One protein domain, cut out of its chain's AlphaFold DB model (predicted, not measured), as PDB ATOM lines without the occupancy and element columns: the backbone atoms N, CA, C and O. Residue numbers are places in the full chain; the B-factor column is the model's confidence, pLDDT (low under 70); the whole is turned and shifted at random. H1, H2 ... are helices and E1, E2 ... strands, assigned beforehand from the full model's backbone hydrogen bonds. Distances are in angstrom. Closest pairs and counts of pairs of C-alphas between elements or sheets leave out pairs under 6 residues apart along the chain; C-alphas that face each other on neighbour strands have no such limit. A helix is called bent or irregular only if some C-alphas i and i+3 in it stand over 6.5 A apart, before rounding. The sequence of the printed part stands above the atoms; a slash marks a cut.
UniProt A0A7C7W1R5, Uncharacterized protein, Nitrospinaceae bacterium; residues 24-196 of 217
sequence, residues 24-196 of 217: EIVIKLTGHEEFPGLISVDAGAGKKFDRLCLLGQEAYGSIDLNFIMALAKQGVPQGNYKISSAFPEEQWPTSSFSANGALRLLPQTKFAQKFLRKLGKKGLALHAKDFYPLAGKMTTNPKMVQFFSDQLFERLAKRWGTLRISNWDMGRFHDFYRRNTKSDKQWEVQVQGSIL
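AT A GLANCE: This is residues 24 to 196 of the 217 residues of an uncharacterized protein of Nitrospinaceae bacterium (UniProt A0A7C7W1R5). One strongly curled sheet of eight strands folds back on itself like part of a barrel, its edge strands E3 and E7 8.5 A apart at their closest; H1 and H2 pack on one face and H5 on the opposite one. The long helix H4 meets the sheet with its last residues alone and reaches away from it, with small H3 beside its earlier part. The 173 residues printed hold five named helices and eight named strands, in the order E1 E2 E3 H1 E4 E5 H2 E6 H3 H4 E7 H5 E8. The sheet runs E3, E2, E1, E8, E4, E5, E6, E7 and is mixed; the class is mixed, helices and strands. The whole is compact, with a radius of gyration of the C-alphas of 15.3 A, and spans 43 by 39 by 31 A.

HOW THE PARTS SIT: The strongly twisted sheet is a folded sheet, bent back into two leaves that face each other: E3 (residues 48 to 53), E2 (37 to 42), E1 (24 to 29) and E8 (187 to 193) face E5 (102 to 107), E6 (123 to 127) and E7 (160 to 164), with E4 (79 to 84) as the hinge. E1, E2 and E3 form a meander, each strand the antiparallel neighbour of the one before; N 26 and O 40 are 2.9 A apart, and N 39 and O 52 2.8 A. E1 and E8 are parallel at 20 degrees, with N 27 and O 190 at 2.8 A. The pairing of E4 is staggered: residues 79 to 81 pair with E8, antiparallel, with N 81 and O 189 at 2.8 A, and residues 81 to 84 with E5, a hairpin with N 82 and O 106 at 2.9 A. E5 and E6 are antiparallel, with N 105 and O 124 at 2.8 A. E6 and E7 are parallel, with N 163 and O 125 at 2.8 A; with H3 (132 to 135) and H4 (142 to 159) between them they make a strand-helix-strand unit, two parallel neighbour strands joined through helices, whose crossover is right-handed. H1 (65 to 74) is on the sheet at a height of 8.5 A, across the strands at 70 degrees to E7 on the local plane; the closest C-alphas of the two are those of Phe 67 and Gly 161, 5.9 A. H2 (110 to 118) is on the same face, at 9.0 A, slantwise to E6 at 38 degrees on the local plane, with the C-alphas of Leu 116 and Gly 123 closest at 6.4 A. H5 (167 to 180) is on the opposite face at 7.9 A; its closest C-alpha pair with E3 is Leu 52 and Asp 169, 6.7 A. H4 only grazes the sheet, with residues 153 to 159. H3 is not on the sheet and touches H4 residues 145 to 149 alone; the C-alphas of Ala 135 and Val 145 are closest, at 5.1 A. H4 and H5 are apart. Every O i to N i+4 pair is within hydrogen-bond range in H1, H2 and H5, and 13 of 14 in H4; H3 is too short for such a pair.

IN THESE COORDINATES: E1 begins at C-alpha 24, (103.505, 152.285, 88.859), and spans 16.0 A. E2 spans 17.1 A, E5 16.1 A and E8, the longest strand by residues, 19.7 A, ending at C-alpha 193, (111.466, 138.328, 92.251). H4, the longest helix by residues, spans 26.4 A from C-alpha 142, (89.418, 147.404, 124.130); H5 spans 19.9 A and H1 14.1 A.

THE WHOLE: The C-alphas farthest apart are those of Ala 45 and Lys 143, 45.7 A. The printed part, residues 24 to 196, has no cut. The long links are E3 to H1, 11 residues, and E4 to E5, 17 residues, 85 to 101. The mean pLDDT of the printed part is 92.5, and no printed residue is under 70.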
ATOM      1  N   GLU A  24     102.941 153.614  88.678       93.56
ATOM      2  CA  GLU A  24     103.505 152.285  88.859       93.56
ATOM      3  C   GLU A  24     103.674 151.956  90.340       93.56
ATOM      4  O   GLU A  24     104.167 152.764  91.132       93.56
ATOM      5  N   ILE A  25     103.286 150.739  90.716       95.62
ATOM      6  CA  ILE A  25     103.669 150.106  91.978       95.62
ATOM      7  C   ILE A  25     104.469 148.852  91.637       95.62
ATOM      8  O   ILE A  25     103.920 147.879  91.118       95.62
ATOM      9  N   VAL A  26     105.754 148.837  91.979       96.44
ATOM     10  CA  VAL A  26     106.619 147.665  91.806       96.44
ATOM     11  C   VAL A  26     106.847 147.005  93.154       96.44
ATOM     12  O   VAL A  26     107.378 147.628  94.069       96.44
ATOM     13  N   ILE A  27     106.483 145.731  93.267       97.62
ATOM     14  CA  ILE A  27     106.696 144.905  94.456       97.62
ATOM     15  C   ILE A  27     107.766 143.871  94.136       97.62
ATOM     16  O   ILE A  27     107.565 142.977  93.313       97.62
ATOM     17  N   LYS A  28     108.907 143.978  94.809       97.44
ATOM     18  CA  LYS A  28     110.023 143.043  94.696       97.44
ATOM     19  C   LYS A  28     110.025 142.121  95.904       97.44
ATOM     20  O   LYS A  28     110.133 142.605  97.025       97.44
ATOM     21  N   LEU A  29     109.900 140.817  95.675       97.94
ATOM     22  CA  LEU A  29     109.786 139.799  96.720       97.94
ATOM     23  C   LEU A  29     111.003 138.875  96.729       97.94
ATOM     24  O   LEU A  29     111.505 138.497  95.670       97.94
ATOM     25  N   THR A  30     111.439 138.491  97.925       96.69
ATOM     26  CA  THR A  30     112.564 137.563  98.147       96.69
ATOM     27  C   THR A  30     112.088 136.209  98.679       96.69
ATOM     28  O   THR A  30     112.714 135.189  98.416       96.69
ATOM     29  N   GLY A  31     110.985 136.200  99.440       93.62
ATOM     30  CA  GLY A  31     110.546 135.052 100.238       93.62
ATOM     31  C   GLY A  31     111.337 134.833 101.534       93.62
ATOM     32  O   GLY A  31     111.040 133.892 102.261       93.62
ATOM     33  N   HIS A  32     112.310 135.692 101.848       96.31
ATOM     34  CA  HIS A  32     113.079 135.610 103.087       96.31
ATOM     35  C   HIS A  32     112.263 136.120 104.277       96.31
ATOM     36  O   HIS A  32     111.618 137.164 104.190       96.31
ATOM     37  N   GLU A  33     112.344 135.417 105.402       94.62
ATOM     38  CA  GLU A  33     111.515 135.679 106.583       94.62
ATOM     39  C   GLU A  33     111.812 137.029 107.232       94.62
ATOM     40  O   GLU A  33     110.883 137.690 107.666       94.62
ATOM     41  N   GLU A  34     113.069 137.478 107.248       94.69
ATOM     42  CA  GLU A  34     113.469 138.783 107.814       94.69
ATOM     43  C   GLU A  34     113.353 139.953 106.830       94.69
ATOM     44  O   GLU A  34     113.043 141.074 107.226       94.69
ATOM     45  N   PHE A  35     113.570 139.697 105.535       95.56
ATOM     46  CA  PHE A  35     113.632 140.726 104.492       95.56
ATOM     47  C   PHE A  35     112.721 140.351 103.318       95.56
ATOM     48  O   PHE A  35     113.228 140.066 102.229       95.56
ATOM     49  N   PRO A  36     111.385 140.332 103.501       96.56
ATOM     50  CA  PRO A  36     110.468 139.727 102.532       96.56
ATOM     51  C   PRO A  36     110.427 140.441 101.180       96.56
ATOM     52  O   PRO A  36     110.064 139.836 100.168       96.56
ATOM     53  N   GLY A  37     110.782 141.728 101.147       96.88
ATOM     54  CA  GLY A  37     110.790 142.502  99.917       96.88
ATOM     55  C   GLY A  37     110.776 144.012 100.107       96.88
ATOM     56  O   GLY A  37     110.852 144.533 101.218       96.88
ATOM     57  N   LEU A  38     110.641 144.715  98.986       95.94
ATOM     58  CA  LEU A  38     110.522 146.168  98.925       95.94
ATOM     59  C   LEU A  38     109.457 146.581  97.913       95.94
ATOM     60  O   LEU A  38     109.156 145.850  96.965       95.94
ATOM     61  N   ILE A  39     108.911 147.775  98.105       96.94
ATOM     62  CA  ILE A  39     107.931 148.388  97.219       96.94
ATOM     63  C   ILE A  39     108.477 149.731  96.737       96.94
ATOM     64  O   ILE A  39     109.001 150.532  97.512       96.94
ATOM     65  N   SER A  40     108.331 149.981  95.442       94.81
ATOM     66  CA  SER A  40     108.581 151.276  94.814       94.81
ATOM     67  C   SER A  40     107.284 151.797  94.216       94.81
ATOM     68  O   SER A  40     106.512 151.022  93.654       94.81
ATOM     69  N   VAL A  41     107.038 153.099  94.356       95.38
ATOM     70  CA  VAL A  41     105.817 153.742  93.859       95.38
ATOM     71  C   VAL A  41     106.195 154.989  93.073       95.38
ATOM     72  O   VAL A  41     106.913 155.848  93.591       95.38
ATOM     73  N   ASP A  42     105.694 155.097  91.847       94.00
ATOM     74  CA  ASP A  42     105.894 156.234  90.949       94.00
ATOM     75  C   ASP A  42     104.528 156.717  90.445       94.00
ATOM     76  O   ASP A  42     103.782 155.964  89.834       94.00
ATOM     77  N   ALA A  43     104.164 157.965  90.732       91.75
ATOM     78  CA  ALA A  43     102.912 158.573  90.275       91.75
ATOM     79  C   ALA A  43     103.107 159.457  89.027       91.75
ATOM     80  O   ALA A  43     102.278 160.325  88.740       91.75
ATOM     81  N   GLY A  44     104.223 159.289  88.315       88.56
ATOM     82  CA  GLY A  44     104.597 160.118  87.181       88.56
ATOM     83  C   GLY A  44     105.019 161.534  87.581       88.56
ATOM     84  O   GLY A  44     104.966 161.937  88.745       88.56
ATOM     85  N   ALA A  45     105.463 162.314  86.589       84.94
ATOM     86  CA  ALA A  45     105.847 163.721  86.763       84.94
ATOM     87  C   ALA A  45     106.841 163.965  87.927       84.94
ATOM     88  O   ALA A  45     106.734 164.953  88.652       84.94
ATOM     89  N   GLY A  46     107.780 163.034  88.134       83.12
ATOM     90  CA  GLY A  46     108.799 163.112  89.188       83.12
ATOM     91  C   GLY A  46     108.304 162.793  90.604       83.12
ATOM     92  O   GLY A  46     109.086 162.872  91.547       83.12
ATOM     93  N   LYS A  47     107.034 162.414  90.784       89.56
ATOM     94  CA  LYS A  47     106.466 162.085  92.095       89.56
ATOM     95  C   LYS A  47     106.739 160.627  92.437       89.56
ATOM     96  O   LYS A  47     106.024 159.736  91.987       89.56
ATOM     97  N   LYS A  48     107.740 160.392  93.280       91.88
ATOM     98  CA  LYS A  48     108.104 159.053  93.757       91.88
ATOM     99  C   LYS A  48     107.892 158.928  95.257       91.88
ATOM    100  O   LYS A  48     107.946 159.918  95.984       91.88
ATOM    101  N   PHE A  49     107.635 157.706  95.709       87.69
ATOM    102  CA  PHE A  49     107.646 157.371  97.125       87.69
ATOM    103  C   PHE A  49     108.982 156.727  97.468       87.69
ATOM    104  O   PHE A  49     109.298 155.654  96.955       87.69
ATOM    105  N   ASP A  50     109.755 157.385  98.330       72.38
ATOM    106  CA  ASP A  50     111.183 157.104  98.427       72.38
ATOM    107  C   ASP A  50     111.501 155.669  98.851       72.38
ATOM    108  O   ASP A  50     112.407 155.077  98.267       72.38
ATOM    109  N   ARG A  51     110.795 155.087  99.840       78.56
ATOM    110  CA  ARG A  51     111.092 153.732 100.360       78.56
ATOM    111  C   ARG A  51     109.899 153.095 101.066       78.56
ATOM    112  O   ARG A  51     109.350 153.696 101.986       78.56
ATOM    113  N   LEU A  52     109.566 151.860 100.696       93.31
ATOM    114  CA  LEU A  52     108.637 150.994 101.425       93.31
ATOM    115  C   LEU A  52     109.267 149.610 101.571       93.31
ATOM    116  O   LEU A  52     109.460 148.909 100.582       93.31
ATOM    117  N   CYS A  53     109.578 149.218 102.799       95.38
ATOM    118  CA  CYS A  53     110.154 147.910 103.094       95.38
ATOM    119  C   CYS A  53     109.086 146.984 103.655       95.38
ATOM    120  O   CYS A  53     108.349 147.360 104.570       95.38
ATOM    121  N   LEU A  54     109.004 145.776 103.098       96.12
ATOM    122  CA  LEU A  54     108.160 144.740 103.666       96.12
ATOM    123  C   LEU A  54     108.796 144.246 104.963       96.12
ATOM    124  O   LEU A  54     110.008 144.064 105.039       96.12
ATOM    125  N   LEU A  55     107.966 144.043 105.976       94.69
ATOM    126  CA  LEU A  55     108.385 143.641 107.305       94.69
ATOM    127  C   LEU A  55     108.233 142.131 107.485       94.69
ATOM    128  O   LEU A  55     107.218 141.549 107.095       94.69
ATOM    129  N   GLY A  56     109.268 141.542 108.075       92.69
ATOM    130  CA  GLY A  56     109.431 140.112 108.299       92.69
ATOM    131  C   GLY A  56     109.221 139.663 109.746       92.69
ATOM    132  O   GLY A  56     108.645 140.394 110.542       92.69
ATOM    133  N   GLN A  57     109.730 138.478 110.091       92.31
ATOM    134  CA  GLN A  57     109.541 137.782 111.374       92.31
ATOM    135  C   GLN A  57     109.815 138.623 112.632       92.31
ATOM    136  O   GLN A  57     109.170 138.424 113.655       92.31
ATOM    137  N   GLU A  58     110.747 139.577 112.564       87.69
ATOM    138  CA  GLU A  58     111.120 140.419 113.708       87.69
ATOM    139  C   GLU A  58     110.134 141.567 113.961       87.69
ATOM    140  O   GLU A  58     110.182 142.235 114.996       87.69
ATOM    141  N   ALA A  59     109.230 141.840 113.019       86.38
ATOM    142  CA  ALA A  59     108.274 142.914 113.187       86.38
ATOM    143  C   ALA A  59     107.121 142.491 114.099       86.38
ATOM    144  O   ALA A  59     106.405 141.527 113.851       86.38
ATOM    145  N   TYR A  60     106.881 143.295 115.133       83.00
ATOM    146  CA  TYR A  60     105.732 143.114 116.010       83.00
ATOM    147  C   TYR A  60     104.419 143.262 115.227       83.00
ATOM    148  O   TYR A  60     104.225 144.253 114.513       83.00
ATOM    149  N   GLY A  61     103.466 142.364 115.477       84.06
ATOM    150  CA  GLY A  61     102.101 142.410 114.949       84.06
ATOM    151  C   GLY A  61     101.816 141.247 114.008       84.06
ATOM    152  O   GLY A  61     102.566 140.277 113.959       84.06
ATOM    153  N   SER A  62     100.713 141.334 113.272       89.19
ATOM    154  CA  SER A  62     100.243 140.210 112.468       89.19
ATOM    155  C   SER A  62     101.022 140.087 111.156       89.19
ATOM    156  O   SER A  62     101.086 141.041 110.379       89.19
ATOM    157  N   ILE A  63     101.601 138.913 110.893       92.50
ATOM    158  CA  ILE A  63     102.373 138.599 109.680       92.50
ATOM    159  C   ILE A  63     101.984 137.203 109.192       92.50
ATOM    160  O   ILE A  63     101.902 136.266 109.981       92.50
ATOM    161  N   ASP A  64     101.756 137.043 107.886       94.75
ATOM    162  CA  ASP A  64     101.523 135.730 107.268       94.75
ATOM    163  C   ASP A  64     102.873 135.088 106.913       94.75
ATOM    164  O   ASP A  64     103.280 135.030 105.751       94.75
ATOM    165  N   LEU A  65     103.604 134.651 107.948       94.25
ATOM    166  CA  LEU A  65     104.930 134.045 107.794       94.25
ATOM    167  C   LEU A  65     104.869 132.790 106.913       94.25
ATOM    168  O   LEU A  65     105.725 132.593 106.056       94.25
ATOM    169  N   ASN A  66     103.793 132.007 107.035       95.50
ATOM    170  CA  ASN A  66     103.541 130.842 106.188       95.50
ATOM    171  C   ASN A  66     103.510 131.212 104.700       95.50
ATOM    172  O   ASN A  66     104.073 130.496 103.869       95.50
ATOM    173  N   PHE A  67     102.868 132.329 104.346       97.31
ATOM    174  CA  PHE A  67     102.885 132.822 102.975       97.31
ATOM    175  C   PHE A  67     104.285 133.274 102.542       97.31
ATOM    176  O   PHE A  67     104.705 132.908 101.446       97.31
ATOM    177  N   ILE A  68     105.024 134.003 103.388       96.56
ATOM    178  CA  ILE A  68     106.400 134.444 103.088       96.56
ATOM    179  C   ILE A  68     107.307 133.235 102.818       96.56
ATOM    180  O   ILE A  68     107.927 133.161 101.759       96.56
ATOM    181  N   MET A  69     107.302 132.240 103.705       94.50
ATOM    182  CA  MET A  69     108.070 131.000 103.544       94.50
ATOM    183  C   MET A  69     107.663 130.224 102.281       94.50
ATOM    184  O   MET A  69     108.501 129.627 101.598       94.50
ATOM    185  N   ALA A  70     106.374 130.243 101.920       95.94
ATOM    186  CA  ALA A  70     105.906 129.614 100.689       95.94
ATOM    187  C   ALA A  70     106.497 130.274  99.431       95.94
ATOM    188  O   ALA A  70     106.732 129.563  98.452       95.94
ATOM    189  N   LEU A  71     106.780 131.584  99.452       96.31
ATOM    190  CA  LEU A  71     107.455 132.273  98.347       96.31
ATOM    191  C   LEU A  71     108.889 131.766  98.155       96.31
ATOM    192  O   LEU A  71     109.293 131.529  97.021       96.31
ATOM    193  N   ALA A  72     109.639 131.540  99.238       91.06
ATOM    194  CA  ALA A  72     110.986 130.972  99.142       91.06
ATOM    195  C   ALA A  72     110.958 129.545  98.576       91.06
ATOM    196  O   ALA A  72     111.748 129.197  97.701       91.06
ATOM    197  N   LYS A  73     110.012 128.720  99.039       93.12
ATOM    198  CA  LYS A  73     109.923 127.311  98.635       93.12
ATOM    199  C   LYS A  73     109.395 127.112  97.214       93.12
ATOM    200  O   LYS A  73     109.802 126.174  96.535       93.12
ATOM    201  N   GLN A  74     108.424 127.918  96.792       93.69
ATOM    202  CA  GLN A  74     107.672 127.683  95.552       93.69
ATOM    203  C   GLN A  74     107.973 128.718  94.461       93.69
ATOM    204  O   GLN A  74     107.552 128.530  93.318       93.69
ATOM    205  N   GLY A  75     108.703 129.783  94.795       93.50
ATOM    206  CA  GLY A  75     108.991 130.916  93.923       93.50
ATOM    207  C   GLY A  75     108.039 132.096  94.139       93.50
ATOM    208  O   GLY A  75     107.074 132.036  94.897       93.50
ATOM    209  N   VAL A  76     108.307 133.199  93.443       96.56
ATOM    210  CA  VAL A  76     107.500 134.424  93.516       96.56
ATOM    211  C   VAL A  76     106.409 134.405  92.437       96.56
ATOM    212  O   VAL A  76     106.705 134.064  91.288       96.56
ATOM    213  N   PRO A  77     105.158 134.818  92.730       97.25
ATOM    214  CA  PRO A  77     104.109 134.945  91.722       97.25
ATOM    215  C   PRO A  77     104.327 136.191  90.853       97.25
ATOM    216  O   PRO A  77     103.632 137.195  90.973       97.25
ATOM    217  N   GLN A  78     105.328 136.143  89.978       97.62
ATOM    218  CA  GLN A  78     105.702 137.278  89.144       97.62
ATOM    219  C   GLN A  78     104.639 137.611  88.089       97.62
ATOM    220  O   GLN A  78     103.942 136.739  87.556       97.62
ATOM    221  N   GLY A  79     104.572 138.892  87.734       97.25
ATOM    222  CA  GLY A  79     103.760 139.399  86.636       97.25
ATOM    223  C   GLY A  79     102.976 140.649  87.004       97.25
ATOM    224  O   GLY A  79     103.229 141.290  88.022       97.25
ATOM    225  N   ASN A  80     102.011 140.981  86.151       97.69
ATOM    226  CA  ASN A  80     101.179 142.165  86.316       97.69
ATOM    227  C   ASN A  80      99.985 141.871  87.224       97.69
ATOM    228  O   ASN A  80      99.392 140.787  87.180       97.69
ATOM    229  N   TYR A  81      99.623 142.864  88.020       97.94
ATOM    230  CA  TYR A  81      98.536 142.858  88.979       97.94
ATOM    231  C   TYR A  81      97.675 144.103  88.772       97.94
ATOM    232  O   TYR A  81      98.129 145.112  88.238       97.94
ATOM    233  N   LYS A  82      96.420 144.028  89.212       95.62
ATOM    234  CA  LYS A  82      95.523 145.184  89.287       95.62
ATOM    235  C   LYS A  82      95.088 145.415  90.719       95.62
ATOM    236  O   LYS A  82      94.893 144.451  91.464       95.62
ATOM    237  N   ILE A  83      94.880 146.675  91.074       95.12
ATOM    238  CA  ILE A  83      94.252 147.028  92.343       95.12
ATOM    239  C   ILE A  83      92.808 146.516  92.340       95.12
ATOM    240  O   ILE A  83      92.116 146.541  91.319       95.12
ATOM    241  N   SER A  84      92.378 145.989  93.480       92.69
ATOM    242  CA  SER A  84      91.041 145.447  93.690       92.69
ATOM    243  C   SER A  84      90.443 145.989  94.977       92.69
ATOM    244  O   SER A  84      91.138 146.177  95.976       92.69
ATOM    245  N   SER A  85      89.125 146.150  94.982       90.81
ATOM    246  CA  SER A  85      88.356 146.309  96.214       90.81
ATOM    247  C   SER A  85      88.379 145.017  97.037       90.81
ATOM    248  O   SER A  85      88.740 143.945  96.533       90.81
ATOM    249  N   ALA A  86      87.980 145.122  98.306       90.38
ATOM    250  CA  ALA A  86      87.671 143.951  99.117       90.38
ATOM    251  C   ALA A  86      86.539 143.144  98.477       90.38
ATOM    252  O   ALA A  86      85.597 143.719  97.925       90.38
ATOM    253  N   PHE A  87      86.617 141.818  98.561       88.38
ATOM    254  CA  PHE A  87      85.499 140.986  98.146       88.38
ATOM    255  C   PHE A  87      84.320 141.157  99.115       88.38
ATOM    256  O   PHE A  87      84.551 141.299 100.321       88.38
ATOM    257  N   PRO A  88      83.062 141.100  98.636       87.31
ATOM    258  CA  PRO A  88      81.887 141.269  99.493       87.31
ATOM    259  C   PRO A  88      81.880 140.334 100.706       87.31
ATOM    260  O   PRO A  88      81.535 140.738 101.815       87.31
ATOM    261  N   GLU A  89      82.340 139.096 100.535       86.88
ATOM    262  CA  GLU A  89      82.320 138.092 101.597       86.88
ATOM    263  C   GLU A  89      83.488 138.248 102.592       86.88
ATOM    264  O   GLU A  89      83.576 137.483 103.550       86.88
ATOM    265  N   GLU A  90      84.396 139.213 102.390       86.81
ATOM    266  CA  GLU A  90      85.339 139.652 103.431       86.81
ATOM    267  C   GLU A  90      84.644 140.515 104.495       86.81
ATOM    268  O   GLU A  90      85.166 140.627 105.606       86.81
ATOM    269  N   GLN A  91      83.479 141.102 104.169       85.31
ATOM    270  CA  GLN A  91      82.755 142.058 105.018       85.31
ATOM    271  C   GLN A  91      83.684 143.161 105.544       85.31
ATOM    272  O   GLN A  91      83.713 143.477 106.734       85.31
ATOM    273  N   TRP A  92      84.517 143.698 104.649       89.69
ATOM    274  CA  TRP A  92      85.522 144.681 105.025       89.69
ATOM    275  C   TRP A  92      84.857 146.003 105.443       89.69
ATOM    276  O   TRP A  92      83.948 146.461 104.749       89.69
ATOM    277  N   PRO A  93      85.306 146.659 106.529       86.44
ATOM    278  CA  PRO A  93      84.635 147.842 107.080       86.44
ATOM    279  C   PRO A  93      84.735 149.099 106.216       86.44
ATOM    280  O   PRO A  93      84.074 150.095 106.501       86.44
ATOM    281  N   THR A  94      85.589 149.096 105.193       84.19
ATOM    282  CA  THR A  94      85.753 150.224 104.272       84.19
ATOM    283  C   THR A  94      85.572 149.763 102.834       84.19
ATOM    284  O   THR A  94      86.081 148.717 102.438       84.19
ATOM    285  N   SER A  95      84.874 150.568 102.036       76.75
ATOM    286  CA  SER A  95      84.657 150.303 100.608       76.75
ATOM    287  C   SER A  95      85.894 150.587  99.749       76.75
ATOM    288  O   SER A  95      86.038 150.019  98.668       76.75
ATOM    289  N   SER A  96      86.804 151.435 100.234       79.69
ATOM    290  CA  SER A  96      88.038 151.833  99.556       79.69
ATOM    291  C   SER A  96      89.286 151.565 100.403       79.69
ATOM    292  O   SER A  96      89.209 151.239 101.598       79.69
ATOM    293  N   PHE A  97      90.452 151.689  99.763       85.75
ATOM    294  CA  PHE A  97      91.744 151.651 100.440       85.75
ATOM    295  C   PHE A  97      91.844 152.792 101.463       85.75
ATOM    296  O   PHE A  97      91.529 153.940 101.160       85.75
ATOM    297  N   SER A  98      92.270 152.464 102.683       83.25
ATOM    298  CA  SER A  98      92.412 153.404 103.796       83.25
ATOM    299  C   SER A  98      93.769 153.237 104.481       83.25
ATOM    300  O   SER A  98      94.362 152.159 104.424       83.25
ATOM    301  N   ALA A  99      94.237 154.282 105.170       83.12
ATOM    302  CA  ALA A  99      95.528 154.302 105.871       83.12
ATOM    303  C   ALA A  99      95.711 153.191 106.917       83.12
ATOM    304  O   ALA A  99      96.832 152.831 107.243       83.12
ATOM    305  N   ASN A 100      94.617 152.642 107.441       83.75
ATOM    306  CA  ASN A 100      94.646 151.541 108.406       83.75
ATOM    307  C   ASN A 100      94.074 150.254 107.807       83.75
ATOM    308  O   ASN A 100      93.706 149.354 108.545       83.75
ATOM    309  N   GLY A 101      93.906 150.201 106.485       88.88
ATOM    310  CA  GLY A 101      93.303 149.090 105.764       88.88
ATOM    311  C   GLY A 101      94.332 148.241 105.031       88.88
ATOM    312  O   GLY A 101      95.485 148.112 105.441       88.88
ATOM    313  N   ALA A 102      93.884 147.642 103.930       93.69
ATOM    314  CA  ALA A 102      94.724 146.824 103.075       93.69
ATOM    315  C   ALA A 102      94.514 147.179 101.600       93.69
ATOM    316  O   ALA A 102      93.368 147.300 101.149       93.69
ATOM    317  N   LEU A 103      95.611 147.310 100.853       95.56
ATOM    318  CA  LEU A 103      95.591 147.433  99.398       95.56
ATOM    319  C   LEU A 103      95.644 146.029  98.790       95.56
ATOM    320  O   LEU A 103      96.603 145.295  99.022       95.56
ATOM    321  N   ARG A 104      94.620 145.647  98.025       95.94
ATOM    322  CA  ARG A 104      94.489 144.300  97.450       95.94
ATOM    323  C   ARG A 104      94.873 144.292  95.983       95.94
ATOM    324  O   ARG A 104      94.502 145.191  95.233       95.94
ATOM    325  N   LEU A 105      95.579 143.244  95.579       97.62
ATOM    326  CA  LEU A 105      96.213 143.129  94.273       97.62
ATOM    327  C   LEU A 105      95.842 141.792  93.633       97.62
ATOM    328  O   LEU A 105      96.184 140.725  94.150       97.62
ATOM    329  N   LEU A 106      95.173 141.842  92.482       97.31
ATOM    330  CA  LEU A 106      94.747 140.657  91.740       97.31
ATOM    331  C   LEU A 106      95.682 140.346  90.566       97.31
ATOM    332  O   LEU A 106      95.847 141.198  89.686       97.31
ATOM    333  N   PRO A 107      96.224 139.119  90.480       97.94
ATOM    334  CA  PRO A 107      97.120 138.724  89.398       97.94
ATOM    335  C   PRO A 107      96.400 138.720  88.045       97.94
ATOM    336  O   PRO A 107      95.299 138.182  87.907       97.94
ATOM    337  N   GLN A 108      97.044 139.278  87.023       97.12
ATOM    338  CA  GLN A 108      96.552 139.282  85.639       97.12
ATOM    339  C   GLN A 108      97.122 138.125  84.809       97.12
ATOM    340  O   GLN A 108      96.509 137.706  83.830       97.12
ATOM    341  N   THR A 109      98.268 137.562  85.202       95.69
ATOM    342  CA  THR A 109      98.908 136.464  84.466       95.69
ATOM    343  C   THR A 109      98.393 135.095  84.928       95.69
ATOM    344  O   THR A 109      98.159 134.861  86.118       95.69
ATOM    345  N   LYS A 110      98.259 134.141  83.992       95.81
ATOM    346  CA  LYS A 110      97.851 132.754  84.307       95.81
ATOM    347  C   LYS A 110      98.820 132.072  85.277       95.81
ATOM    348  O   LYS A 110      98.386 131.288  86.121       95.81
ATOM    349  N   PHE A 111     100.116 132.372  85.164       94.94
ATOM    350  CA  PHE A 111     101.147 131.856  86.063       94.94
ATOM    351  C   PHE A 111     100.895 132.294  87.510       94.94
ATOM    352  O   PHE A 111     100.689 131.436  88.368       94.94
ATOM    353  N   ALA A 112     100.811 133.605  87.765       96.94
ATOM    354  CA  ALA A 112     100.600 134.141  89.109       96.94
ATOM    355  C   ALA A 112      99.253 133.697  89.704       96.94
ATOM    356  O   ALA A 112      99.184 133.325  90.874       96.94
ATOM    357  N   GLN A 113      98.193 133.636  88.887       97.69
ATOM    358  CA  GLN A 113      96.897 133.085  89.299       97.69
ATOM    359  C   GLN A 113      96.997 131.616  89.728       97.69
ATOM    360  O   GLN A 113      96.474 131.243  90.778       97.69
ATOM    361  N   LYS A 114      97.658 130.766  88.928       96.75
ATOM    362  CA  LYS A 114      97.829 129.338  89.243       96.75
ATOM    363  C   LYS A 114      98.681 129.156  90.496       96.75
ATOM    364  O   LYS A 114      98.333 128.317  91.322       96.75
ATOM    365  N   PHE A 115      99.755 129.931  90.636       96.50
ATOM    366  CA  PHE A 115     100.612 129.929  91.817       96.50
ATOM    367  C   PHE A 115      99.812 130.261  93.079       96.50
ATOM    368  O   PHE A 115      99.724 129.443  93.990       96.50
ATOM    369  N   LEU A 116      99.155 131.424  93.106       97.88
ATOM    370  CA  LEU A 116      98.427 131.884  94.287       97.88
ATOM    371  C   LEU A 116      97.274 130.942  94.635       97.88
ATOM    372  O   LEU A 116      97.092 130.607  95.802       97.88
ATOM    373  N   ARG A 117      96.568 130.411  93.627       97.25
ATOM    374  CA  ARG A 117      95.497 129.432  93.841       97.25
ATOM    375  C   ARG A 117      95.997 128.136  94.482       97.25
ATOM    376  O   ARG A 117      95.274 127.578  95.301       97.25
ATOM    377  N   LYS A 118      97.203 127.658  94.144       96.62
ATOM    378  CA  LYS A 118      97.809 126.490  94.814       96.62
ATOM    379  C   LYS A 118      98.044 126.741  96.305       96.62
ATOM    380  O   LYS A 118      97.917 125.815  97.091       96.62
ATOM    381  N   LEU A 119      98.326 127.987  96.683       96.38
ATOM    382  CA  LEU A 119      98.459 128.424  98.077       96.38
ATOM    383  C   LEU A 119      97.114 128.778  98.737       96.38
ATOM    384  O   LEU A 119      97.092 129.348  99.824       96.38
ATOM    385  N   GLY A 120      95.984 128.519  98.068       96.44
ATOM    386  CA  GLY A 120      94.656 128.914  98.546       96.44
ATOM    387  C   GLY A 120      94.392 130.424  98.502       96.44
ATOM    388  O   GLY A 120      93.364 130.878  99.002       96.44
ATOM    389  N   LYS A 121      95.279 131.215  97.888       97.38
ATOM    390  CA  LYS A 121      95.179 132.676  97.816       97.38
ATOM    391  C   LYS A 121      94.558 133.135  96.491       97.38
ATOM    392  O   LYS A 121      94.692 132.497  95.446       97.38
ATOM    393  N   LYS A 122      93.885 134.284  96.520       97.00
ATOM    394  CA  LYS A 122      93.287 134.958  95.353       97.00
ATOM    395  C   LYS A 122      94.192 136.040  94.763       97.00
ATOM    396  O   LYS A 122      94.059 136.371  93.589       97.00
ATOM    397  N   GLY A 123      95.105 136.573  95.566       97.81
ATOM    398  CA  GLY A 123      95.936 137.722  95.232       97.81
ATOM    399  C   GLY A 123      96.947 138.020  96.330       97.81
ATOM    400  O   GLY A 123      97.143 137.203  97.232       97.81
ATOM    401  N   LEU A 124      97.538 139.209  96.272       98.31
ATOM    402  CA  LEU A 124      98.368 139.766  97.340       98.31
ATOM    403  C   LEU A 124      97.615 140.882  98.067       98.31
ATOM    404  O   LEU A 124      96.753 141.530  97.472       98.31
ATOM    405  N   ALA A 125      97.948 141.131  99.330       97.25
ATOM    406  CA  ALA A 125      97.423 142.278 100.062       97.25
ATOM    407  C   ALA A 125      98.519 142.967 100.876       97.25
ATOM    408  O   ALA A 125      99.163 142.332 101.701       97.25
ATOM    409  N   LEU A 126      98.699 144.269 100.672       96.75
ATOM    410  CA  LEU A 126      99.587 145.103 101.478       96.75
ATOM    411  C   LEU A 126      98.818 145.663 102.674       96.75
ATOM    412  O   LEU A 126      97.767 146.270 102.467       96.75
ATOM    413  N   HIS A 127      99.319 145.501 103.899       94.75
ATOM    414  CA  HIS A 127      98.612 145.946 105.107       94.75
ATOM    415  C   HIS A 127      99.526 146.546 106.192       94.75
ATOM    416  O   HIS A 127     100.747 146.377 106.157       94.75
ATOM    417  N   ALA A 128      98.893 147.251 107.144       90.00
ATOM    418  CA  ALA A 128      99.449 147.805 108.388       90.00
ATOM    419  C   ALA A 128      99.459 146.769 109.550       90.00
ATOM    420  O   ALA A 128      99.085 145.618 109.353       90.00
ATOM    421  N   LYS A 129     100.012 147.130 110.719       81.31
ATOM    422  CA  LYS A 129     100.383 146.234 111.849       81.31
ATOM    423  C   LYS A 129      99.205 145.477 112.372       81.31
ATOM    424  O   LYS A 129      99.289 144.297 112.694       81.31
ATOM    425  N   ASP A 130      98.139 146.226 112.438       75.06
ATOM    426  CA  ASP A 130      96.897 145.849 113.007       75.06
ATOM    427  C   ASP A 130      95.818 146.701 112.353       75.06
ATOM    428  O   ASP A 130      96.074 147.711 111.686       75.06
ATOM    429  N   PHE A 131      94.589 146.250 112.537       88.38
ATOM    430  CA  PHE A 131      93.406 146.950 112.078       88.38
ATOM    431  C   PHE A 131      92.739 147.680 113.246       88.38
ATOM    432  O   PHE A 131      91.559 148.010 113.157       88.38
ATOM    433  N   TYR A 132      93.482 147.970 114.325       86.31
ATOM    434  CA  TYR A 132      92.985 148.595 115.556       86.31
ATOM    435  C   TYR A 132      92.162 149.860 115.284       86.31
ATOM    436  O   TYR A 132      91.024 149.932 115.748       86.31
ATOM    437  N   PRO A 133      92.634 150.835 114.479       86.38
ATOM    438  CA  PRO A 133      91.838 152.026 114.183       86.38
ATOM    439  C   PRO A 133      90.583 151.760 113.338       86.38
ATOM    440  O   PRO A 133      89.666 152.580 113.333       86.38
ATOM    441  N   LEU A 134      90.527 150.655 112.585       87.12
ATOM    442  CA  LEU A 134      89.307 150.240 111.883       87.12
ATOM    443  C   LEU A 134      88.350 149.520 112.835       87.12
ATOM    444  O   LEU A 134      87.161 149.823 112.844       87.12
ATOM    445  N   ALA A 135      88.871 148.623 113.669       87.56
ATOM    446  CA  ALA A 135      88.124 147.897 114.687       87.56
ATOM    447  C   ALA A 135      87.541 148.832 115.761       87.56
ATOM    448  O   ALA A 135      86.406 148.646 116.192       87.56
ATOM    449  N   GLY A 136      88.255 149.901 116.125       86.75
ATOM    450  CA  GLY A 136      87.784 150.935 117.054       86.75
ATOM    451  C   GLY A 136      86.559 151.714 116.560       86.75
ATOM    452  O   GLY A 136      85.884 152.360 117.352       86.75
ATOM    453  N   LYS A 137      86.226 151.632 115.263       86.06
ATOM    454  CA  LYS A 137      84.972 152.181 114.714       86.06
ATOM    455  C   LYS A 137      83.781 151.241 114.900       86.06
ATOM    456  O   LYS A 137      82.647 151.667 114.725       86.06
ATOM    457  N   MET A 138      84.033 149.970 115.211       86.31
ATOM    458  CA  MET A 138      83.005 148.945 115.410       86.31
ATOM    459  C   MET A 138      82.588 148.834 116.879       86.31
ATOM    460  O   MET A 138      81.468 148.433 117.178       86.31
ATOM    461  N   THR A 139      83.497 149.145 117.804       89.00
ATOM    462  CA  THR A 139      83.279 149.014 119.247       89.00
ATOM    463  C   THR A 139      84.259 149.884 120.027       89.00
ATOM    464  O   THR A 139      85.370 150.145 119.571       89.00
ATOM    465  N   THR A 140      83.867 150.297 121.231       89.75
ATOM    466  CA  THR A 140      84.709 151.059 122.165       89.75
ATOM    467  C   THR A 140      85.363 150.182 123.238       89.75
ATOM    468  O   THR A 140      86.223 150.660 123.973       89.75
ATOM    469  N   ASN A 141      84.993 148.899 123.344       95.31
ATOM    470  CA  ASN A 141      85.575 147.977 124.322       95.31
ATOM    471  C   ASN A 141      86.963 147.493 123.846       95.31
ATOM    472  O   ASN A 141      87.022 146.812 122.820       95.31
ATOM    473  N   PRO A 142      88.064 147.736 124.587       93.31
ATOM    474  CA  PRO A 142      89.418 147.404 124.130       93.31
ATOM    475  C   PRO A 142      89.637 145.925 123.786       93.31
ATOM    476  O   PRO A 142      90.301 145.616 122.798       93.31
ATOM    477  N   LYS A 143      89.040 144.999 124.553       94.12
ATOM    478  CA  LYS A 143      89.135 143.555 124.272       94.12
ATOM    479  C   LYS A 143      88.425 143.202 122.967       94.12
ATOM    480  O   LYS A 143      88.936 142.408 122.183       94.12
ATOM    481  N   MET A 144      87.275 143.826 122.715       94.94
ATOM    482  CA  MET A 144      86.541 143.637 121.464       94.94
ATOM    483  C   MET A 144      87.256 144.292 120.277       94.94
ATOM    484  O   MET A 144      87.235 143.733 119.187       94.94
ATOM    485  N   VAL A 145      87.934 145.432 120.469       92.69
ATOM    486  CA  VAL A 145      88.763 146.054 119.420       92.69
ATOM    487  C   VAL A 145      89.897 145.119 119.001       92.69
ATOM    488  O   VAL A 145      90.069 144.893 117.804       92.69
ATOM    489  N   GLN A 146      90.629 144.542 119.960       91.88
ATOM    490  CA  GLN A 146      91.664 143.542 119.669       91.88
ATOM    491  C   GLN A 146      91.068 142.354 118.906       91.88
ATOM    492  O   GLN A 146      91.547 142.024 117.826       91.88
ATOM    493  N   PHE A 147      89.964 141.790 119.405       93.25
ATOM    494  CA  PHE A 147      89.274 140.672 118.761       93.25
ATOM    495  C   PHE A 147      88.888 140.972 117.304       93.25
ATOM    496  O   PHE A 147      89.184 140.183 116.410       93.25
ATOM    497  N   PHE A 148      88.268 142.123 117.029       92.62
ATOM    498  CA  PHE A 148      87.913 142.499 115.659       92.62
ATOM    499  C   PHE A 148      89.142 142.786 114.794       92.62
ATOM    500  O   PHE A 148      89.136 142.445 113.612       92.62
ATOM    501  N   SER A 149      90.197 143.380 115.355       92.62
ATOM    502  CA  SER A 149      91.457 143.584 114.639       92.62
ATOM    503  C   SER A 149      92.062 142.251 114.191       92.62
ATOM    504  O   SER A 149      92.432 142.110 113.023       92.62
ATOM    505  N   ASP A 150      92.098 141.259 115.081       92.44
ATOM    506  CA  ASP A 150      92.612 139.922 114.775       92.44
ATOM    507  C   ASP A 150      91.746 139.227 113.727       92.44
ATOM    508  O   ASP A 150      92.260 138.749 112.716       92.44
ATOM    509  N   GLN A 151      90.419 139.284 113.876       92.69
ATOM    510  CA  GLN A 151      89.501 138.733 112.878       92.69
ATOM    511  C   GLN A 151      89.664 139.371 111.494       92.69
ATOM    512  O   GLN A 151      89.563 138.677 110.481       92.69
ATOM    513  N   LEU A 152      89.897 140.686 111.416       93.31
ATOM    514  CA  LEU A 152      90.150 141.361 110.141       93.31
ATOM    515  C   LEU A 152      91.429 140.832 109.489       93.31
ATOM    516  O   LEU A 152      91.432 140.567 108.283       93.31
ATOM    517  N   PHE A 153      92.487 140.621 110.274       94.06
ATOM    518  CA  PHE A 153      93.715 140.020 109.769       94.06
ATOM    519  C   PHE A 153      93.507 138.580 109.310       94.06
ATOM    520  O   PHE A 153      93.861 138.257 108.179       94.06
ATOM    521  N   GLU A 154      92.878 137.732 110.120       93.19
ATOM    522  CA  GLU A 154      92.617 136.335 109.768       93.19
ATOM    523  C   GLU A 154      91.806 136.210 108.474       93.19
ATOM    524  O   GLU A 154      92.133 135.406 107.597       93.19
ATOM    525  N   ARG A 155      90.769 137.040 108.300       93.00
ATOM    526  CA  ARG A 155      89.961 137.072 107.068       93.00
ATOM    527  C   ARG A 155      90.786 137.494 105.856       93.00
ATOM    528  O   ARG A 155      90.636 136.892 104.788       93.00
ATOM    529  N   LEU A 156      91.650 138.498 106.018       94.69
ATOM    530  CA  LEU A 156      92.549 138.954 104.963       94.69
ATOM    531  C   LEU A 156      93.547 137.844 104.597       94.69
ATOM    532  O   LEU A 156      93.606 137.434 103.438       94.69
ATOM    533  N   ALA A 157      94.261 137.299 105.583       95.19
ATOM    534  CA  ALA A 157      95.258 136.247 105.406       95.19
ATOM    535  C   ALA A 157      94.653 134.961 104.840       95.19
ATOM    536  O   ALA A 157      95.259 134.302 104.002       95.19
ATOM    537  N   LYS A 158      93.409 134.616 105.181       94.88
ATOM    538  CA  LYS A 158      92.731 133.446 104.607       94.88
ATOM    539  C   LYS A 158      92.602 133.510 103.082       94.88
ATOM    540  O   LYS A 158      92.603 132.471 102.428       94.88
ATOM    541  N   ARG A 159      92.460 134.707 102.503       94.50
ATOM    542  CA  ARG A 159      92.182 134.891 101.064       94.50
ATOM    543  C   ARG A 159      93.345 135.466 100.281       94.50
ATOM    544  O   ARG A 159      93.436 135.231  99.077       94.50
ATOM    545  N   TRP A 160      94.213 136.219 100.933       97.56
ATOM    546  CA  TRP A 160      95.278 136.978 100.298       97.56
ATOM    547  C   TRP A 160      96.631 136.519 100.836       97.56
ATOM    548  O   TRP A 160      96.752 136.124 101.992       97.56
ATOM    549  N   GLY A 161      97.652 136.535  99.983       97.62
ATOM    550  CA  GLY A 161      99.032 136.486 100.447       97.62
ATOM    551  C   GLY A 161      99.386 137.847 101.027       97.62
ATOM    552  O   GLY A 161      99.528 138.810 100.266       97.62
ATOM    553  N   THR A 162      99.417 137.967 102.353       96.94
ATOM    554  CA  THR A 162      99.538 139.279 102.995       96.94
ATOM    555  C   THR A 162     100.996 139.686 103.147       96.94
ATOM    556  O   THR A 162     101.860 138.884 103.485       96.94
ATOM    557  N   LEU A 163     101.263 140.960 102.875       97.19
ATOM    558  CA  LEU A 163     102.567 141.597 102.934       97.19
ATOM    559  C   LEU A 163     102.465 142.802 103.871       97.19
ATOM    560  O   LEU A 163     101.568 143.639 103.746       97.19
ATOM    561  N   ARG A 164     103.382 142.880 104.825       95.12
ATOM    562  CA  ARG A 164     103.330 143.797 105.964       95.12
ATOM    563  C   ARG A 164     104.233 145.016 105.708       95.12
ATOM    564  O   ARG A 164     105.378 144.821 105.338       95.12
ATOM    565  N   ILE A 165     103.768 146.249 105.949       94.38
ATOM    566  CA  ILE A 165     104.600 147.486 105.992       94.38
ATOM    567  C   ILE A 165     104.321 148.327 107.238       94.38
ATOM    568  O   ILE A 165     103.193 148.338 107.715       94.38
ATOM    569  N   SER A 166     105.276 149.082 107.781       91.31
ATOM    570  CA  SER A 166     105.055 149.813 109.046       91.31
ATOM    571  C   SER A 166     103.788 150.704 109.033       91.31
ATOM    572  O   SER A 166     103.337 151.150 107.980       91.31
ATOM    573  N   ASN A 167     103.177 150.965 110.196       89.56
ATOM    574  CA  ASN A 167     101.978 151.829 110.263       89.56
ATOM    575  C   ASN A 167     102.272 153.237 109.746       89.56
ATOM    576  O   ASN A 167     101.457 153.831 109.042       89.56
ATOM    577  N   TRP A 168     103.465 153.733 110.067       89.06
ATOM    578  CA  TRP A 168     103.971 155.000 109.564       89.06
ATOM    579  C   TRP A 168     104.033 155.009 108.035       89.06
ATOM    580  O   TRP A 168     103.519 155.920 107.385       89.06
ATOM    581  N   ASP A 169     104.603 153.956 107.451       92.19
ATOM    582  CA  ASP A 169     104.698 153.801 106.004       92.19
ATOM    583  C   ASP A 169     103.337 153.653 105.344       92.19
ATOM    584  O   ASP A 169     103.110 154.276 104.313       92.19
ATOM    585  N   MET A 170     102.411 152.903 105.945       92.94
ATOM    586  CA  MET A 170     101.058 152.773 105.416       92.94
ATOM    587  C   MET A 170     100.326 154.119 105.411       92.94
ATOM    588  O   MET A 170      99.693 154.453 104.412       92.94
ATOM    589  N   GLY A 171     100.441 154.918 106.476       92.44
ATOM    590  CA  GLY A 171      99.851 156.258 106.526       92.44
ATOM    591  C   GLY A 171     100.387 157.159 105.413       92.44
ATOM    592  O   GLY A 171      99.613 157.700 104.617       92.44
ATOM    593  N   ARG A 172     101.720 157.242 105.283       93.38
ATOM    594  CA  ARG A 172     102.375 158.019 104.218       93.38
ATOM    595  C   ARG A 172     102.009 157.505 102.826       93.38
ATOM    596  O   ARG A 172     101.722 158.310 101.939       93.38
ATOM    597  N   PHE A 173     102.017 156.188 102.631       94.44
ATOM    598  CA  PHE A 173     101.686 155.551 101.361       94.44
ATOM    599  C   PHE A 173     100.235 155.823 100.976       94.44
ATOM    600  O   PHE A 173      99.981 156.249  99.855       94.44
ATOM    601  N   HIS A 174      99.291 155.672 101.903       93.69
ATOM    602  CA  HIS A 174      97.891 156.008 101.672       93.69
ATOM    603  C   HIS A 174      97.710 157.483 101.304       93.69
ATOM    604  O   HIS A 174      96.999 157.793 100.350       93.69
ATOM    605  N   ASP A 175      98.363 158.410 102.009       93.81
ATOM    606  CA  ASP A 175      98.261 159.832 101.679       93.81
ATOM    607  C   ASP A 175      98.873 160.170 100.324       93.81
ATOM    608  O   ASP A 175      98.342 161.013  99.599       93.81
ATOM    609  N   PHE A 176      99.989 159.535  99.968       94.00
ATOM    610  CA  PHE A 176     100.576 159.654  98.638       94.00
ATOM    611  C   PHE A 176      99.638 159.086  97.567       94.00
ATOM    612  O   PHE A 176      99.353 159.761  96.578       94.00
ATOM    613  N   TYR A 177      99.111 157.881  97.789       92.88
ATOM    614  CA  TYR A 177      98.177 157.204  96.900       92.88
ATOM    615  C   TYR A 177      96.943 158.072  96.664       92.88
ATOM    616  O   TYR A 177      96.664 158.449  95.530       92.88
ATOM    617  N   ARG A 178      96.253 158.494  97.726       92.75
ATOM    618  CA  ARG A 178      95.035 159.311  97.652       92.75
ATOM    619  C   ARG A 178      95.251 160.628  96.908       92.75
ATOM    620  O   ARG A 178      94.431 160.985  96.073       92.75
ATOM    621  N   ARG A 179      96.350 161.343  97.176       92.56
ATOM    622  CA  ARG A 179      96.646 162.635  96.523       92.56
ATOM    623  C   ARG A 179      96.880 162.516  95.021       92.56
ATOM    624  O   ARG A 179      96.667 163.481  94.296       92.56
ATOM    625  N   ASN A 180      97.340 161.355  94.569       91.25
ATOM    626  CA  ASN A 180      97.672 161.127  93.171       91.25
ATOM    627  C   ASN A 180      96.635 160.247  92.454       91.25
ATOM    628  O   ASN A 180      96.720 160.088  91.242       91.25
ATOM    629  N   THR A 181      95.629 159.708  93.151       90.69
ATOM    630  CA  THR A 181      94.666 158.764  92.567       90.69
ATOM    631  C   THR A 181      93.347 159.404  92.194       90.69
ATOM    632  O   THR A 181      92.585 159.808  93.065       90.69
ATOM    633  N   LYS A 182      93.044 159.428  90.888       89.12
ATOM    634  CA  LYS A 182      91.685 159.701  90.391       89.12
ATOM    635  C   LYS A 182      90.866 158.418  90.271       89.12
ATOM    636  O   LYS A 182      89.670 158.419  90.541       89.12
ATOM    637  N   SER A 183      91.504 157.326  89.855       88.06
ATOM    638  CA  SER A 183      90.891 156.002  89.744       88.06
ATOM    639  C   SER A 183      91.937 154.922  89.972       88.06
ATOM    640  O   SER A 183      93.034 155.026  89.434       88.06
ATOM    641  N   ASP A 184      91.583 153.847  90.676       87.00
ATOM    642  CA  ASP A 184      92.480 152.703  90.901       87.00
ATOM    643  C   ASP A 184      92.997 152.079  89.590       87.00
ATOM    644  O   ASP A 184      94.086 151.516  89.557       87.00
ATOM    645  N   LYS A 185      92.245 152.219  88.486       87.88
ATOM    646  CA  LYS A 185      92.612 151.696  87.157       87.88
ATOM    647  C   LYS A 185      93.842 152.362  86.542       87.88
ATOM    648  O   LYS A 185      94.378 151.828  85.581       87.88
ATOM    649  N   GLN A 186      94.248 153.525  87.049       90.94
ATOM    650  CA  GLN A 186      95.425 154.228  86.538       90.94
ATOM    651  C   GLN A 186      96.740 153.577  86.996       90.94
ATOM    652  O   GLN A 186      97.785 153.875  86.426       90.94
ATOM    653  N   TRP A 187      96.690 152.751  88.050       93.00
ATOM    654  CA  TRP A 187      97.867 152.123  88.631       93.00
ATOM    655  C   TRP A 187      98.171 150.795  87.951       93.00
ATOM    656  O   TRP A 187      97.388 149.843  88.018       93.00
ATOM    657  N   GLU A 188      99.353 150.714  87.362       93.50
ATOM    658  CA  GLU A 188      99.968 149.471  86.935       93.50
ATOM    659  C   GLU A 188     100.754 148.888  88.107       93.50
ATOM    660  O   GLU A 188     101.584 149.554  88.724       93.50
ATOM    661  N   VAL A 189     100.471 147.633  88.453       96.81
ATOM    662  CA  VAL A 189     101.164 146.958  89.549       96.81
ATOM    663  C   VAL A 189     101.973 145.803  88.989       96.81
ATOM    664  O   VAL A 189     101.422 144.933  88.313       96.81
ATOM    665  N   GLN A 190     103.263 145.755  89.299       97.50
ATOM    666  CA  GLN A 190     104.149 144.682  88.871       97.50
ATOM    667  C   GLN A 190     104.763 143.973  90.075       97.50
ATOM    668  O   GLN A 190     105.305 144.603  90.978       97.50
ATOM    669  N   VAL A 191     104.705 142.643  90.072       98.31
ATOM    670  CA  VAL A 191     105.367 141.798  91.070       98.31
ATOM    671  C   VAL A 191     106.557 141.107  90.422       98.31
ATOM    672  O   VAL A 191     106.431 140.471  89.372       98.31
ATOM    673  N   GLN A 192     107.717 141.224  91.058       97.44
ATOM    674  CA  GLN A 192     108.990 140.699  90.581       97.44
ATOM    675  C   GLN A 192     109.698 139.924  91.701       97.44
ATOM    676  O   GLN A 192     109.550 140.247  92.878       97.44
ATOM    677  N   GLY A 193     110.485 138.909  91.340       96.50
ATOM    678  CA  GLY A 193     111.466 138.328  92.251       96.50
ATOM    679  C   GLY A 193     112.666 139.260  92.400       96.50
ATOM    680  O   GLY A 193     112.999 140.002  91.474       96.50
ATOM    681  N   SER A 194     113.313 139.234  93.558       95.31
ATOM    682  CA  SER A 194     114.528 140.002  93.822       95.31
ATOM    683  C   SER A 194     115.508 139.192  94.658       95.31
ATOM    684  O   SER A 194     115.120 138.307  95.418       95.31
ATOM    685  N   ILE A 195     116.790 139.500  94.481       94.81
ATOM    686  CA  ILE A 195     117.884 138.894  95.234       94.81
ATOM    687  C   ILE A 195     117.866 139.473  96.651       94.81
ATOM    688  O   ILE A 195     117.751 140.691  96.820       94.81
ATOM    689  N   LEU A 196     117.994 138.604  97.654       95.00
ATOM    690  CA  LEU A 196     117.931 138.960  99.071       95.00
ATOM    691  C   LEU A 196     118.855 140.131  99.419       95.00
ATOM    692  O   LEU A 196     118.418 141.099 100.032       95.00
TER     693      LEU A 196